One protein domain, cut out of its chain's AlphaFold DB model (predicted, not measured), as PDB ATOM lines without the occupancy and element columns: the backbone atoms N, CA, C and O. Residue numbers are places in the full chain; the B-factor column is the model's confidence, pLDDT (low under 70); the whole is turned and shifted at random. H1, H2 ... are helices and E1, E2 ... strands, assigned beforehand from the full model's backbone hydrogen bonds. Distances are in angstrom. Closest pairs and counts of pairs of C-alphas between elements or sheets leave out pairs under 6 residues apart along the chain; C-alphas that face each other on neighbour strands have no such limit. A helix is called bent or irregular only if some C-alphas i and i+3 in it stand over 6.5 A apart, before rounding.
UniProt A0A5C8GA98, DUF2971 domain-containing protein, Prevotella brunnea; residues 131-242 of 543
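This is residues 131 to 242 of the 543 residues of the protein "DUF2971 domain-containing protein" of Prevotella brunnea (UniProt A0A5C8GA98). A twisted sheet of six strands has two helices over one face: the long H1 covers E2 and E3, and the short H2 packs over E5 near the other edge. The opposite face bears no named helix, and from the long loop between E3 and E4 residues 193 to 198 stick out. The printed part has 112 residues, with named elements in the order H1, E1, E2, E3, E4, E5, E6, H2; the class is mixed, helices and strands. The sheet is mixed, in the order E1, E2, E3, E4, E5, E6, with E3 and E4 its one parallel pair. The whole is compact, with a radius of gyration of the C-alphas of 13.6 A and spans of 38 by 31 by 29 A.

H1, residues 131 to 153, is on the sheet at a height over the sheet of 8.9 A. It lies over E2, residues 168 to 175, and E3, residues 178 to 186, and runs along the strands, at 5 degrees to E3 on the local plane. The closest C-alphas of H1 and E3 are those of Phe 141 and Gly 185, 6.5 A apart. E1, residues 158 to 164, E2 and E3 form a meander, each strand the antiparallel neighbour of the one before; N 161 and O 172 are 2.9 A apart and N 171 and O 183 2.9 A, within hydrogen-bond range. E3 bends by 54 degrees at residue 181. E4, residues 205 to 209, is parallel to E3, with N 207 and O 182 at 2.8 A. E4, E5, residues 216 to 220, and E6, residues 228 to 231, form a second meander, with N 208 and O 217 at 2.8 A and N 218 and O 228 at 2.8 A. H2, residues 233 to 240, is on the same face as H1, at a height over the sheet of 8.8 A, over E5. H1 and H2 are close but not clearly touching: their closest C-alphas, Ile 144 and Phe 233, are 8.0 A apart. In H2 every O i to N i+4 pair is within hydrogen-bond range; in H1 17 of 19 are.

H1 begins at C-alpha 131 (39.369, -23.969, -18.484) and is 32.0 A long; it is irregular, but only just, with C-alphas 133 and 136 6.6 A apart. E1 measures 19.6 A, E2 22.9 A and E3 22.8 A, from C-alpha 178 (28.387, -38.749, 10.503). E4 measures 13.1 A, E5 13.0 A and E6 6.8 A. H2, 10.8 A long, ends at C-alpha 240 (18.387, -35.075, -0.482).

The C-alphas of Gln 132 and Ser 198, the two farthest apart, are 38.5 A from each other. The printed part has no cut. The link from E3 to E4, residues 187 to 204, is long. The mean pLDDT of the printed part is 81.0; residues 166, 188 to 195 and 197 are under 70.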
ATOM      1  N   ARG A 131      39.904 -24.941 -19.443       89.81
ATOM      2  CA  ARG A 131      39.369 -23.969 -18.484       89.81
ATOM      3  C   ARG A 131      37.876 -23.737 -18.708       89.81
ATOM      4  O   ARG A 131      37.109 -23.787 -17.750       89.81
ATOM      5  N   GLN A 132      37.451 -23.523 -19.953       87.25
ATOM      6  CA  GLN A 132      36.046 -23.303 -20.306       87.25
ATOM      7  C   GLN A 132      35.177 -24.526 -19.982       87.25
ATOM      8  O   GLN A 132      34.150 -24.379 -19.315       87.25
ATOM      9  N   ASN A 133      35.628 -25.727 -20.355       82.56
ATOM     10  CA  ASN A 133      34.892 -26.975 -20.134       82.56
ATOM     11  C   ASN A 133      34.687 -27.291 -18.641       82.56
ATOM     12  O   ASN A 133      33.646 -27.821 -18.255       82.56
ATOM     13  N   HIS A 134      35.647 -26.925 -17.785       83.62
ATOM     14  CA  HIS A 134      35.603 -27.223 -16.347       83.62
ATOM     15  C   HIS A 134      35.108 -26.043 -15.491       83.62
ATOM     16  O   HIS A 134      34.767 -26.222 -14.321       83.62
ATOM     17  N   CYS A 135      34.989 -24.833 -16.053       83.25
ATOM     18  CA  CYS A 135      34.467 -23.666 -15.335       83.25
ATOM     19  C   CYS A 135      33.007 -23.866 -14.899       83.25
ATOM     20  O   CYS A 135      32.633 -23.490 -13.786       83.25
ATOM     21  N   ALA A 136      32.178 -24.488 -15.745       79.94
ATOM     22  CA  ALA A 136      30.790 -24.803 -15.408       79.94
ATOM     23  C   ALA A 136      30.692 -25.812 -14.249       79.94
ATOM     24  O   ALA A 136      29.908 -25.604 -13.323       79.94
ATOM     25  N   GLN A 137      31.535 -26.850 -14.262       81.88
ATOM     26  CA  GLN A 137      31.628 -27.854 -13.198       81.88
ATOM     27  C   GLN A 137      32.030 -27.213 -11.860       81.88
ATOM     28  O   GLN A 137      31.395 -27.457 -10.834       81.88
ATOM     29  N   LEU A 138      33.027 -26.324 -11.881       83.81
ATOM     30  CA  LEU A 138      33.475 -25.580 -10.705       83.81
ATOM     31  C   LEU A 138      32.364 -24.689 -10.131       83.81
ATOM     32  O   LEU A 138      32.081 -24.724  -8.934       83.81
ATOM     33  N   LYS A 139      31.680 -23.928 -10.994       83.19
ATOM     34  CA  LYS A 139      30.531 -23.099 -10.598       83.19
ATOM     35  C   LYS A 139      29.405 -23.943 -10.005       83.19
ATOM     36  O   LYS A 139      28.821 -23.550  -8.998       83.19
ATOM     37  N   ALA A 140      29.113 -25.103 -10.594       82.56
ATOM     38  CA  ALA A 140      28.119 -26.038 -10.078       82.56
ATOM     39  C   ALA A 140      28.503 -26.572  -8.686       82.56
ATOM     40  O   ALA A 140      27.651 -26.596  -7.798       82.56
ATOM     41  N   PHE A 141      29.779 -26.911  -8.464       86.38
ATOM     42  CA  PHE A 141      30.293 -27.350  -7.159       86.38
ATOM     43  C   PHE A 141      30.070 -26.298  -6.079       86.38
ATOM     44  O   PHE A 141      29.454 -26.582  -5.050       86.38
ATOM     45  N   TYR A 142      30.501 -25.063  -6.333       83.81
ATOM     46  CA  TYR A 142      30.345 -23.984  -5.363       83.81
ATOM     47  C   TYR A 142      28.888 -23.584  -5.148       83.81
ATOM     48  O   TYR A 142      28.506 -23.292  -4.018       83.81
ATOM     49  N   LYS A 143      28.051 -23.640  -6.189       82.25
ATOM     50  CA  LYS A 143      26.611 -23.400  -6.056       82.25
ATOM     51  C   LYS A 143      25.959 -24.388  -5.086       82.25
ATOM     52  O   LYS A 143      25.205 -23.964  -4.217       82.25
ATOM     53  N   ILE A 144      26.270 -25.681  -5.209       79.88
ATOM     54  CA  ILE A 144      25.771 -26.707  -4.285       79.88
ATOM     55  C   ILE A 144      26.324 -26.482  -2.876       79.88
ATOM     56  O   ILE A 144      25.560 -26.446  -1.911       79.88
ATOM     57  N   LYS A 145      27.640 -26.284  -2.757       84.88
ATOM     58  CA  LYS A 145      28.307 -26.067  -1.469       84.88
ATOM     59  C   LYS A 145      27.682 -24.910  -0.683       84.88
ATOM     60  O   LYS A 145      27.415 -25.068   0.501       84.88
ATOM     61  N   GLN A 146      27.418 -23.770  -1.326       83.94
ATOM     62  CA  GLN A 146      26.836 -22.597  -0.659       83.94
ATOM     63  C   GLN A 146      25.428 -22.849  -0.112       83.94
ATOM     64  O   GLN A 146      25.063 -22.329   0.936       83.94
ATOM     65  N   ILE A 147      24.638 -23.677  -0.791       78.94
ATOM     66  CA  ILE A 147      23.302 -24.032  -0.307       78.94
ATOM     67  C   ILE A 147      23.410 -24.924   0.922       78.94
ATOM     68  O   ILE A 147      22.723 -24.678   1.905       78.94
ATOM     69  N   PHE A 148      24.316 -25.899   0.901       79.75
ATOM     70  CA  PHE A 148      24.564 -26.719   2.078       79.75
ATOM     71  C   PHE A 148      25.093 -25.911   3.263       79.75
ATOM     72  O   PHE A 148      24.662 -26.164   4.380       79.75
ATOM     73  N   ILE A 149      25.938 -24.900   3.027       82.06
ATOM     74  CA  ILE A 149      26.355 -23.943   4.068       82.06
ATOM     75  C   ILE A 149      25.138 -23.242   4.671       82.06
ATOM     76  O   ILE A 149      24.981 -23.246   5.886       82.06
ATOM     77  N   LYS A 150      24.235 -22.720   3.838       83.44
ATOM     78  CA  LYS A 150      23.018 -22.049   4.314       83.44
ATOM     79  C   LYS A 150      22.094 -22.977   5.117       83.44
ATOM     80  O   LYS A 150      21.493 -22.552   6.099       83.44
ATOM     81  N   GLU A 151      21.951 -24.232   4.702       74.06
ATOM     82  CA  GLU A 151      21.181 -25.228   5.464       74.06
ATOM     83  C   GLU A 151      21.886 -25.580   6.790       74.06
ATOM     84  O   GLU A 151      21.224 -25.752   7.811       74.06
ATOM     85  N   ALA A 152      23.225 -25.613   6.807       76.25
ATOM     86  CA  ALA A 152      24.017 -25.875   8.007       76.25
ATOM     87  C   ALA A 152      23.966 -24.736   9.035       76.25
ATOM     88  O   ALA A 152      23.882 -25.000  10.230       76.25
ATOM     89  N   GLU A 153      23.953 -23.475   8.592       76.69
ATOM     90  CA  GLU A 153      23.828 -22.300   9.471       76.69
ATOM     91  C   GLU A 153      22.585 -22.361  10.369       76.69
ATOM     92  O   GLU A 153      22.600 -21.849  11.486       76.69
ATOM     93  N   ASN A 154      21.523 -23.018   9.900       74.00
ATOM     94  CA  ASN A 154      20.248 -23.118  10.607       74.00
ATOM     95  C   ASN A 154      20.082 -24.433  11.385       74.00
ATOM     96  O   ASN A 154      19.041 -24.639  12.009       74.00
ATOM     97  N   ASN A 155      21.070 -25.336  11.355       80.19
ATOM     98  CA  ASN A 155      20.987 -26.623  12.034       80.19
ATOM     99  C   ASN A 155      22.308 -26.972  12.746       80.19
ATOM    100  O   ASN A 155      23.264 -27.390  12.094       80.19
ATOM    101  N   PRO A 156      22.360 -26.904  14.091       80.06
ATOM    102  CA  PRO A 156      23.592 -27.108  14.858       80.06
ATOM    103  C   PRO A 156      24.133 -28.546  14.815       80.06
ATOM    104  O   PRO A 156      25.227 -28.795  15.331       80.06
ATOM    105  N   TYR A 157      23.386 -29.499  14.251       86.25
ATOM    106  CA  TYR A 157      23.875 -30.854  13.997       86.25
ATOM    107  C   TYR A 157      24.648 -30.970  12.684       86.25
ATOM    108  O   TYR A 157      25.351 -31.963  12.499       86.25
ATOM    109  N   ILE A 158      24.535 -29.998  11.778       88.00
ATOM    110  CA  ILE A 158      25.203 -30.054  10.484       88.00
ATOM    111  C   ILE A 158      26.582 -29.403  10.587       88.00
ATOM    112  O   ILE A 158      26.717 -28.257  11.009       88.00
ATOM    113  N   SER A 159      27.614 -30.123  10.157       89.25
ATOM    114  CA  SER A 159      28.946 -29.556   9.932       89.25
ATOM    115  C   SER A 159      29.412 -29.835   8.509       89.25
ATOM    116  O   SER A 159      28.957 -30.778   7.859       89.25
ATOM    117  N   ILE A 160      30.301 -28.983   7.999       87.69
ATOM    118  CA  ILE A 160      30.803 -29.072   6.628       87.69
ATOM    119  C   ILE A 160      32.320 -29.153   6.661       87.69
ATOM    120  O   ILE A 160      32.983 -28.276   7.210       87.69
ATOM    121  N   GLU A 161      32.860 -30.180   6.016       88.06
ATOM    122  CA  GLU A 161      34.294 -30.389   5.866       88.06
ATOM    123  C   GLU A 161      34.683 -30.277   4.396       88.06
ATOM    124  O   GLU A 161      34.054 -30.858   3.511       88.06
ATOM    125  N   VAL A 162      35.722 -29.494   4.111       84.31
ATOM    126  CA  VAL A 162      36.163 -29.214   2.743       84.31
ATOM    127  C   VAL A 162      37.595 -29.687   2.586       84.31
ATOM    128  O   VAL A 162      38.480 -29.270   3.328       84.31
ATOM    129  N   GLN A 163      37.818 -30.533   1.588       79.62
ATOM    130  CA  GLN A 163      39.134 -31.031   1.215       79.62
ATOM    131  C   GLN A 163      39.343 -30.730  -0.265       79.62
ATOM    132  O   GLN A 163      38.933 -31.492  -1.143       79.62
ATOM    133  N   ASN A 164      39.966 -29.590  -0.535       73.81
ATOM    134  CA  ASN A 164      40.345 -29.207  -1.882       73.81
ATOM    135  C   ASN A 164      41.807 -29.573  -2.125       73.81
ATOM    136  O   ASN A 164      42.681 -29.360  -1.291       73.81
ATOM    137  N   THR A 165      42.061 -30.139  -3.293       70.38
ATOM    138  CA  THR A 165      43.401 -30.305  -3.855       70.38
ATOM    139  C   THR A 165      43.394 -29.677  -5.242       70.38
ATOM    140  O   THR A 165      42.327 -29.359  -5.769       70.38
ATOM    141  N   SER A 166      44.559 -29.556  -5.877       64.88
ATOM    142  CA  SER A 166      44.632 -29.139  -7.281       64.88
ATOM    143  C   SER A 166      43.724 -29.991  -8.174       64.88
ATOM    144  O   SER A 166      42.997 -29.455  -8.992       64.88
ATOM    145  N   HIS A 167      43.645 -31.304  -7.969       70.31
ATOM    146  CA  HIS A 167      42.942 -32.205  -8.898       70.31
ATOM    147  C   HIS A 167      41.519 -32.582  -8.507       70.31
ATOM    148  O   HIS A 167      40.806 -33.212  -9.297       70.31
ATOM    149  N   LYS A 168      41.110 -32.243  -7.286       74.38
ATOM    150  CA  LYS A 168      39.873 -32.739  -6.694       74.38
ATOM    151  C   LYS A 168      39.259 -31.716  -5.755       74.38
ATOM    152  O   LYS A 168      39.913 -31.260  -4.820       74.38
ATOM    153  N   LEU A 169      37.973 -31.468  -5.961       80.75
ATOM    154  CA  LEU A 169      37.120 -30.753  -5.026       80.75
ATOM    155  C   LEU A 169      36.301 -31.775  -4.250       80.75
ATOM    156  O   LEU A 169      35.597 -32.595  -4.851       80.75
ATOM    157  N   ARG A 170      36.387 -31.736  -2.924       85.94
ATOM    158  CA  ARG A 170      35.588 -32.588  -2.043       85.94
ATOM    159  C   ARG A 170      34.973 -31.745  -0.941       85.94
ATOM    160  O   ARG A 170      35.648 -30.938  -0.306       85.94
ATOM    161  N   CYS A 171      33.684 -31.951  -0.727       89.25
ATOM    162  CA  CYS A 171      32.948 -31.380   0.385       89.25
ATOM    163  C   CYS A 171      32.121 -32.494   1.021       89.25
ATOM    164  O   CYS A 171      31.382 -33.192   0.329       89.25
ATOM    165  N   GLU A 172      32.257 -32.662   2.324       90.56
ATOM    166  CA  GLU A 172      31.469 -33.586   3.127       90.56
ATOM    167  C   GLU A 172      30.537 -32.787   4.016       90.56
ATOM    168  O   GLU A 172      30.906 -31.749   4.566       90.56
ATOM    169  N   ILE A 173      29.303 -33.259   4.109       89.75
ATOM    170  CA  ILE A 173      28.283 -32.686   4.973       89.75
ATOM    171  C   ILE A 173      27.973 -33.756   5.982       89.75
ATOM    172  O   ILE A 173      27.530 -34.850   5.626       89.75
ATOM    173  N   ASN A 174      28.232 -33.429   7.231       89.88
ATOM    174  CA  ASN A 174      28.056 -34.322   8.346       89.88
ATOM    175  C   ASN A 174      26.787 -33.943   9.096       89.88
ATOM    176  O   ASN A 174      26.497 -32.762   9.254       89.88
ATOM    177  N   PHE A 175      26.058 -34.939   9.586       88.69
ATOM    178  CA  PHE A 175      24.989 -34.769  10.556       88.69
ATOM    179  C   PHE A 175      25.388 -35.485  11.845       88.69
ATOM    180  O   PHE A 175      25.546 -36.709  11.868       88.69
ATOM    181  N   ASP A 176      25.573 -34.722  12.920       87.00
ATOM    182  CA  ASP A 176      25.973 -35.224  14.237       87.00
ATOM    183  C   ASP A 176      27.186 -36.173  14.151       87.00
ATOM    184  O   ASP A 176      27.136 -37.347  14.536       87.00
ATOM    185  N   GLY A 177      28.253 -35.670  13.518       83.62
ATOM    186  CA  GLY A 177      29.530 -36.370  13.346       83.62
ATOM    187  C   GLY A 177      29.536 -37.512  12.323       83.62
ATOM    188  O   GLY A 177      30.518 -38.247  12.263       83.62
ATOM    189  N   ARG A 178      28.469 -37.701  11.535       85.00
ATOM    190  CA  ARG A 178      28.387 -38.749  10.503       85.00
ATOM    191  C   ARG A 178      28.202 -38.166   9.118       85.00
ATOM    192  O   ARG A 178      27.324 -37.331   8.930       85.00
ATOM    193  N   ILE A 179      28.958 -38.671   8.146       88.62
ATOM    194  CA  ILE A 179      28.869 -38.208   6.762       88.62
ATOM    195  C   ILE A 179      27.474 -38.534   6.219       88.62
ATOM    196  O   ILE A 179      27.086 -39.693   6.089       88.62
ATOM    197  N   TRP A 180      26.712 -37.492   5.907       88.81
ATOM    198  CA  TRP A 180      25.400 -37.581   5.279       88.81
ATOM    199  C   TRP A 180      25.518 -37.532   3.757       88.81
ATOM    200  O   TRP A 180      24.926 -38.344   3.039       88.81
ATOM    201  N   ILE A 181      26.302 -36.575   3.265       89.56
ATOM    202  CA  ILE A 181      26.461 -36.312   1.839       89.56
ATOM    203  C   ILE A 181      27.937 -36.092   1.550       89.56
ATOM    204  O   ILE A 181      28.601 -35.308   2.226       89.56
ATOM    205  N   GLN A 182      28.428 -36.724   0.490       90.44
ATOM    206  CA  GLN A 182      29.723 -36.390  -0.087       90.44
ATOM    207  C   GLN A 182      29.522 -35.799  -1.475       90.44
ATOM    208  O   GLN A 182      29.056 -36.465  -2.398       90.44
ATOM    209  N   LEU A 183      29.925 -34.545  -1.625       89.19
ATOM    210  CA  LEU A 183      29.998 -33.845  -2.892       89.19
ATOM    211  C   LEU A 183      31.415 -33.952  -3.445       89.19
ATOM    212  O   LEU A 183      32.389 -33.610  -2.767       89.19
ATOM    213  N   SER A 184      31.532 -34.371  -4.700       86.69
ATOM    214  CA  SER A 184      32.812 -34.392  -5.396       86.69
ATOM    215  C   SER A 184      32.727 -33.763  -6.781       86.69
ATOM    216  O   SER A 184      31.777 -33.983  -7.532       86.69
ATOM    217  N   GLY A 185      33.743 -32.965  -7.097       80.50
ATOM    218  CA  GLY A 185      34.037 -32.490  -8.440       80.50
ATOM    219  C   GLY A 185      35.418 -32.995  -8.830       80.50
ATOM    220  O   GLY A 185      36.427 -32.512  -8.309       80.50
ATOM    221  N   ASN A 186      35.471 -33.994  -9.710       74.56
ATOM    222  CA  ASN A 186      36.738 -34.433 -10.279       74.56
ATOM    223  C   ASN A 186      37.147 -33.426 -11.346       74.56
ATOM    224  O   ASN A 186      36.517 -33.338 -12.398       74.56
ATOM    225  N   MET A 187      38.206 -32.676 -11.054       73.50
ATOM    226  CA  MET A 187      38.757 -31.695 -11.981       73.50
ATOM    227  C   MET A 187      39.781 -32.327 -12.922       73.50
ATOM    228  O   MET A 187      40.372 -31.599 -13.696       73.50
ATOM    229  N   SER A 188      40.020 -33.641 -12.838       66.44
ATOM    230  CA  SER A 188      40.960 -34.413 -13.658       66.44
ATOM    231  C   SER A 188      40.385 -35.801 -13.976       66.44
ATOM    232  O   SER A 188      39.461 -36.258 -13.303       66.44
ATOM    233  N   ASN A 189      40.983 -36.519 -14.934       60.31
ATOM    234  CA  ASN A 189      40.636 -37.913 -15.263       60.31
ATOM    235  C   ASN A 189      41.187 -38.948 -14.258       60.31
ATOM    236  O   ASN A 189      41.278 -40.135 -14.570       60.31
ATOM    237  N   SER A 190      41.611 -38.517 -13.067       55.94
ATOM    238  CA  SER A 190      42.123 -39.428 -12.046       55.94
ATOM    239  C   SER A 190      40.982 -40.058 -11.243       55.94
ATOM    240  O   SER A 190      40.008 -39.402 -10.873       55.94
ATOM    241  N   PHE A 191      41.117 -41.350 -10.945       53.22
ATOM    242  CA  PHE A 191      40.223 -42.058 -10.034       53.22
ATOM    243  C   PHE A 191      40.909 -42.179  -8.676       53.22
ATOM    244  O   PHE A 191      42.035 -42.664  -8.580       53.22
ATOM    245  N   THR A 192      40.240 -41.736  -7.614       54.56
ATOM    246  CA  THR A 192      40.718 -41.956  -6.245       54.56
ATOM    247  C   THR A 192      40.056 -43.208  -5.686       54.56
ATOM    248  O   THR A 192      38.833 -43.253  -5.559       54.56
ATOM    249  N   LEU A 193      40.861 -44.208  -5.330       55.16
ATOM    250  CA  LEU A 193      40.411 -45.344  -4.532       55.16
ATOM    251  C   LEU A 193      40.425 -44.940  -3.056       55.16
ATOM    252  O   LEU A 193      41.458 -44.520  -2.535       55.16
ATOM    253  N   TYR A 194      39.280 -45.065  -2.391       61.00
ATOM    254  CA  TYR A 194      39.154 -44.806  -0.962       61.00
ATOM    255  C   TYR A 194      39.123 -46.120  -0.203       61.00
ATOM    256  O   TYR A 194      38.345 -47.015  -0.532       61.00
ATOM    257  N   LYS A 195      39.950 -46.225   0.839       62.78
ATOM    258  CA  LYS A 195      39.825 -47.310   1.805       62.78
ATOM    259  C   LYS A 195      38.655 -46.987   2.728       62.78
ATOM    260  O   LYS A 195      38.782 -46.153   3.618       62.78
ATOM    261  N   VAL A 196      37.530 -47.648   2.498       70.75
ATOM    262  CA  VAL A 196      36.393 -47.645   3.420       70.75
ATOM    263  C   VAL A 196      36.620 -48.773   4.416       70.75
ATOM    264  O   VAL A 196      36.851 -49.907   4.002       70.75
ATOM    265  N   SER A 197      36.608 -48.453   5.710       69.12
ATOM    266  CA  SER A 197      36.801 -49.459   6.762       69.12
ATOM    267  C   SER A 197      35.486 -49.907   7.395       69.12
ATOM    268  O   SER A 197      35.450 -50.980   7.977       69.12
ATOM    269  N   SER A 198      34.432 -49.094   7.280       76.19
ATOM    270  CA  SER A 198      33.117 -49.363   7.856       76.19
ATOM    271  C   SER A 198      31.998 -48.764   7.006       76.19
ATOM    272  O   SER A 198      32.215 -47.771   6.301       76.19
ATOM    273  N   GLN A 199      30.769 -49.288   7.115       76.12
ATOM    274  CA  GLN A 199      29.610 -48.657   6.479       76.12
ATOM    275  C   GLN A 199      29.428 -47.194   6.914       76.12
ATOM    276  O   GLN A 199      28.923 -46.388   6.135       76.12
ATOM    277  N   TYR A 200      29.847 -46.869   8.138       75.50
ATOM    278  CA  TYR A 200      29.694 -45.559   8.758       75.50
ATOM    279  C   TYR A 200      30.580 -44.477   8.130       75.50
ATOM    280  O   TYR A 200      30.321 -43.292   8.336       75.50
ATOM    281  N   ASP A 201      31.571 -44.894   7.336       77.44
ATOM    282  CA  ASP A 201      32.463 -44.023   6.565       77.44
ATOM    283  C   ASP A 201      31.928 -43.685   5.184       77.44
ATOM    284  O   ASP A 201      32.528 -42.878   4.475       77.44
ATOM    285  N   GLN A 202      30.836 -44.325   4.764       80.75
ATOM    286  CA  GLN A 202      30.225 -43.992   3.490       80.75
ATOM    287  C   GLN A 202      28.972 -43.148   3.703       80.75
ATOM    288  O   GLN A 202      28.127 -43.481   4.539       80.75
ATOM    289  N   PRO A 203      28.801 -42.099   2.893       86.50
ATOM    290  CA  PRO A 203      27.600 -41.294   2.942       86.50
ATOM    291  C   PRO A 203      26.393 -42.077   2.398       86.50
ATOM    292  O   PRO A 203      26.525 -42.813   1.414       86.50
ATOM    293  N   PRO A 204      25.188 -41.853   2.948       87.50
ATOM    294  CA  PRO A 204      23.941 -42.221   2.288       87.50
ATOM    295  C   PRO A 204      23.827 -41.675   0.858       87.50
ATOM    296  O   PRO A 204      23.306 -42.378  -0.010       87.50
ATOM    297  N   TYR A 205      24.330 -40.457   0.610       89.12
ATOM    298  CA  TYR A 205      24.286 -39.803  -0.697       89.12
ATOM    299  C   TYR A 205      25.671 -39.373  -1.190       89.12
ATOM    300  O   TYR A 205      26.393 -38.623  -0.535       89.12
ATOM    301  N   PHE A 206      26.015 -39.778  -2.407       90.06
ATOM    302  CA  PHE A 206      27.193 -39.302  -3.120       90.06
ATOM    303  C   PHE A 206      26.761 -38.493  -4.342       90.06
ATOM    304  O   PHE A 206      26.018 -38.983  -5.191       90.06
ATOM    305  N   ILE A 207      27.222 -37.246  -4.430       89.00
ATOM    306  CA  ILE A 207      26.926 -36.345  -5.542       89.00
ATOM    307  C   ILE A 207      28.190 -36.182  -6.374       89.00
ATOM    308  O   ILE A 207      29.216 -35.687  -5.894       89.00
ATOM    309  N   ASN A 208      28.094 -36.558  -7.644       87.50
ATOM    310  CA  ASN A 208      29.119 -36.289  -8.633       87.50
ATOM    311  C   ASN A 208      28.678 -35.145  -9.545       87.50
ATOM    312  O   ASN A 208      27.535 -35.113 -10.013       87.50
ATOM    313  N   ILE A 209      29.599 -34.221  -9.802       84.94
ATOM    314  CA  ILE A 209      29.389 -33.127 -10.743       84.94
ATOM    315  C   ILE A 209      30.150 -33.438 -12.024       84.94
ATOM    316  O   ILE A 209      31.377 -33.422 -12.054       84.94
ATOM    317  N   ASN A 210      29.394 -33.691 -13.079       79.69
ATOM    318  CA  ASN A 210      29.845 -33.939 -14.436       79.69
ATOM    319  C   ASN A 210      29.822 -32.651 -15.274       79.69
ATOM    320  O   ASN A 210      29.349 -31.595 -14.848       79.69
ATOM    321  N   GLN A 211      30.320 -32.755 -16.502       74.25
ATOM    322  CA  GLN A 211      30.226 -31.699 -17.508       74.25
ATOM    323  C   GLN A 211      28.835 -31.711 -18.175       74.25
ATOM    324  O   GLN A 211      28.255 -32.777 -18.375       74.25
ATOM    325  N   GLY A 212      28.314 -30.535 -18.548       72.75
ATOM    326  CA  GLY A 212      27.059 -30.385 -19.303       72.75
ATOM    327  C   GLY A 212      25.967 -29.570 -18.595       72.75
ATOM    328  O   GLY A 212      26.159 -29.066 -17.490       72.75
ATOM    329  N   GLU A 213      24.809 -29.427 -19.251       72.25
ATOM    330  CA  GLU A 213      23.671 -28.618 -18.763       72.25
ATOM    331  C   GLU A 213      22.966 -29.216 -17.540       72.25
ATOM    332  O   GLU A 213      22.438 -28.481 -16.704       72.25
ATOM    333  N   LYS A 214      22.988 -30.547 -17.415       81.69
ATOM    334  CA  LYS A 214      22.483 -31.291 -16.256       81.69
ATOM    335  C   LYS A 214      23.656 -31.955 -15.536       81.69
ATOM    336  O   LYS A 214      23.859 -33.161 -15.674       81.69
ATOM    337  N   PRO A 215      24.488 -31.178 -14.824       81.94
ATOM    338  CA  PRO A 215      25.796 -31.648 -14.396       81.94
ATOM    339  C   PRO A 215      25.724 -32.611 -13.210       81.94
ATOM    340  O   PRO A 215      26.753 -33.131 -12.806       81.94
ATOM    341  N   PHE A 216      24.562 -32.862 -12.607       86.31
ATOM    342  CA  PHE A 216      24.498 -33.610 -11.356       86.31
ATOM    343  C   PHE A 216      24.151 -35.077 -11.573       86.31
ATOM    344  O   PHE A 216      23.230 -35.423 -12.314       86.31
ATOM    345  N   SER A 217      24.881 -35.937 -10.873       88.38
ATOM    346  CA  SER A 217      24.504 -37.324 -10.633       88.38
ATOM    347  C   SER A 217      24.492 -37.575  -9.137       88.38
ATOM    348  O   SER A 217      25.460 -37.255  -8.451       88.38
ATOM    349  N   ILE A 218      23.401 -38.142  -8.641       89.12
ATOM    350  CA  ILE A 218      23.243 -38.554  -7.255       89.12
ATOM    351  C   ILE A 218      23.215 -40.075  -7.196       89.12
ATOM    352  O   ILE A 218      22.503 -40.733  -7.953       89.12
ATOM    353  N   PHE A 219      24.005 -40.624  -6.291       88.31
ATOM    354  CA  PHE A 219      24.048 -42.040  -5.985       88.31
ATOM    355  C   PHE A 219      23.607 -42.198  -4.538       88.31
ATOM    356  O   PHE A 219      24.198 -41.594  -3.641       88.31
ATOM    357  N   CYS A 220      22.555 -42.975  -4.314       87.75
ATOM    358  CA  CYS A 220      22.067 -43.296  -2.983       87.75
ATOM    359  C   CYS A 220      22.437 -44.739  -2.653       87.75
ATOM    360  O   CYS A 220      22.087 -45.662  -3.385       87.75
ATOM    361  N   ARG A 221      23.165 -44.934  -1.551       81.44
ATOM    362  CA  ARG A 221      23.729 -46.245  -1.199       81.44
ATOM    363  C   ARG A 221      22.659 -47.282  -0.861       81.44
ATOM    364  O   ARG A 221      22.816 -48.455  -1.179       81.44
ATOM    365  N   PHE A 222      21.607 -46.849  -0.177       77.06
ATOM    366  CA  PHE A 222      20.600 -47.740   0.404       77.06
ATOM    367  C   PHE A 222      19.303 -47.797  -0.407       77.06
ATOM    368  O   PHE A 222      18.374 -48.495  -0.013       77.06
ATOM    369  N   ASP A 223      19.228 -47.046  -1.507       79.81
ATOM    370  CA  ASP A 223      18.038 -46.946  -2.344       79.81
ATOM    371  C   ASP A 223      18.431 -46.636  -3.796       79.81
ATOM    372  O   ASP A 223      18.710 -45.495  -4.174       79.81
ATOM    373  N   ASN A 224      18.463 -47.673  -4.632       82.31
ATOM    374  CA  ASN A 224      18.831 -47.521  -6.038       82.31
ATOM    375  C   ASN A 224      17.822 -46.671  -6.824       82.31
ATOM    376  O   ASN A 224      18.224 -46.042  -7.801       82.31
ATOM    377  N   GLU A 225      16.553 -46.595  -6.410       83.56
ATOM    378  CA  GLU A 225      15.532 -45.794  -7.105       83.56
ATOM    379  C   GLU A 225      15.775 -44.290  -6.929       83.56
ATOM    380  O   GLU A 225      15.448 -43.479  -7.802       83.56
ATOM    381  N   LYS A 226      16.434 -43.910  -5.829       83.56
ATOM    382  CA  LYS A 226      16.887 -42.537  -5.577       83.56
ATOM    383  C   LYS A 226      18.166 -42.169  -6.322       83.56
ATOM    384  O   LYS A 226      18.515 -40.990  -6.371       83.56
ATOM    385  N   SER A 227      18.858 -43.138  -6.921       88.62
ATOM    386  CA  SER A 227      20.042 -42.865  -7.736       88.62
ATOM    387  C   SER A 227      19.630 -42.352  -9.114       88.62
ATOM    388  O   SER A 227      18.944 -43.035  -9.871       88.62
ATOM    389  N   LYS A 228      20.062 -41.137  -9.465       89.69
ATOM    390  CA  LYS A 228      19.715 -40.482 -10.734       89.69
ATOM    391  C   LYS A 228      20.934 -39.811 -11.350       89.69
ATOM    392  O   LYS A 228      21.777 -39.257 -10.651       89.69
ATOM    393  N   GLN A 229      21.008 -39.826 -12.674       89.75
ATOM    394  CA  GLN A 229      22.081 -39.198 -13.443       89.75
ATOM    395  C   GLN A 229      21.520 -38.114 -14.352       89.75
ATOM    396  O   GLN A 229      20.367 -38.192 -14.775       89.75
ATOM    397  N   ASN A 230      22.360 -37.136 -14.692       87.38
ATOM    398  CA  ASN A 230      22.020 -36.038 -15.595       87.38
ATOM    399  C   ASN A 230      20.739 -35.310 -15.165       87.38
ATOM    400  O   ASN A 230      19.815 -35.126 -15.961       87.38
ATOM    401  N   ILE A 231      20.681 -34.912 -13.892       87.81
ATOM    402  CA  ILE A 231      19.538 -34.205 -13.304       87.81
ATOM    403  C   ILE A 231      19.833 -32.724 -13.068       87.81
ATOM    404  O   ILE A 231      20.990 -32.285 -13.053       87.81
ATOM    405  N   MET A 232      18.764 -31.941 -12.909       86.50
ATOM    406  CA  MET A 232      18.878 -30.538 -12.543       86.50
ATOM    407  C   MET A 232      19.159 -30.408 -11.050       86.50
ATOM    408  O   MET A 232      18.907 -31.303 -10.248       86.50
ATOM    409  N   PHE A 233      19.663 -29.240 -10.665       80.88
ATOM    410  CA  PHE A 233      19.940 -28.951  -9.264       80.88
ATOM    411  C   PHE A 233      18.699 -29.095  -8.361       80.88
ATOM    412  O   PHE A 233      18.821 -29.574  -7.238       80.88
ATOM    413  N   GLN A 234      17.517 -28.695  -8.843       84.06
ATOM    414  CA  GLN A 234      16.287 -28.782  -8.054       84.06
ATOM    415  C   GLN A 234      15.965 -30.234  -7.684       84.06
ATOM    416  O   GLN A 234      15.708 -30.514  -6.521       84.06
ATOM    417  N   ASP A 235      16.132 -31.160  -8.631       86.19
ATOM    418  CA  ASP A 235      15.925 -32.590  -8.396       86.19
ATOM    419  C   ASP A 235      16.882 -33.132  -7.319       86.19
ATOM    420  O   ASP A 235      16.488 -33.939  -6.485       86.19
ATOM    421  N   VAL A 236      18.144 -32.674  -7.304       84.12
ATOM    422  CA  VAL A 236      19.121 -33.046  -6.261       84.12
ATOM    423  C   VAL A 236      18.635 -32.586  -4.890       84.12
ATOM    424  O   VAL A 236      18.694 -33.353  -3.930       84.12
ATOM    425  N   LYS A 237      18.155 -31.339  -4.796       83.12
ATOM    426  CA  LYS A 237      17.637 -30.782  -3.544       83.12
ATOM    427  C   LYS A 237      16.425 -31.578  -3.062       83.12
ATOM    428  O   LYS A 237      16.394 -31.962  -1.897       83.12
ATOM    429  N   ASP A 238      15.486 -31.862  -3.955       84.69
ATOM    430  CA  ASP A 238      14.250 -32.565  -3.619       84.69
ATOM    431  C   ASP A 238      14.526 -33.997  -3.131       84.69
ATOM    432  O   ASP A 238      13.883 -34.445  -2.190       84.69
ATOM    433  N   ILE A 239      15.526 -34.689  -3.694       85.75
ATOM    434  CA  ILE A 239      15.915 -36.047  -3.261       85.75
ATOM    435  C   ILE A 239      16.624 -36.033  -1.901       85.75
ATOM    436  O   ILE A 239      16.368 -36.884  -1.052       85.75
ATOM    437  N   ILE A 240      17.557 -35.101  -1.695       83.44
ATOM    438  CA  ILE A 240      18.387 -35.075  -0.482       83.44
ATOM    439  C   ILE A 240      17.585 -34.609   0.726       83.44
ATOM    440  O   ILE A 240      17.700 -35.192   1.801       83.44
ATOM    441  N   PHE A 241      16.790 -33.558   0.548       79.62
ATOM    442  CA  PHE A 241      16.013 -32.933   1.617       79.62
ATOM    443  C   PHE A 241      14.576 -33.451   1.682       79.62
ATOM    444  O   PHE A 241      13.729 -32.819   2.315       79.62
ATOM    445  N   GLU A 242      14.306 -34.590   1.040       81.88
ATOM    446  CA  GLU A 242      13.027 -35.276   1.134       81.88
ATOM    447  C   GLU A 242      12.700 -35.549   2.606       81.88
ATOM    448  O   GLU A 242      13.430 -36.247   3.319       81.88
TER     449      GLU A 242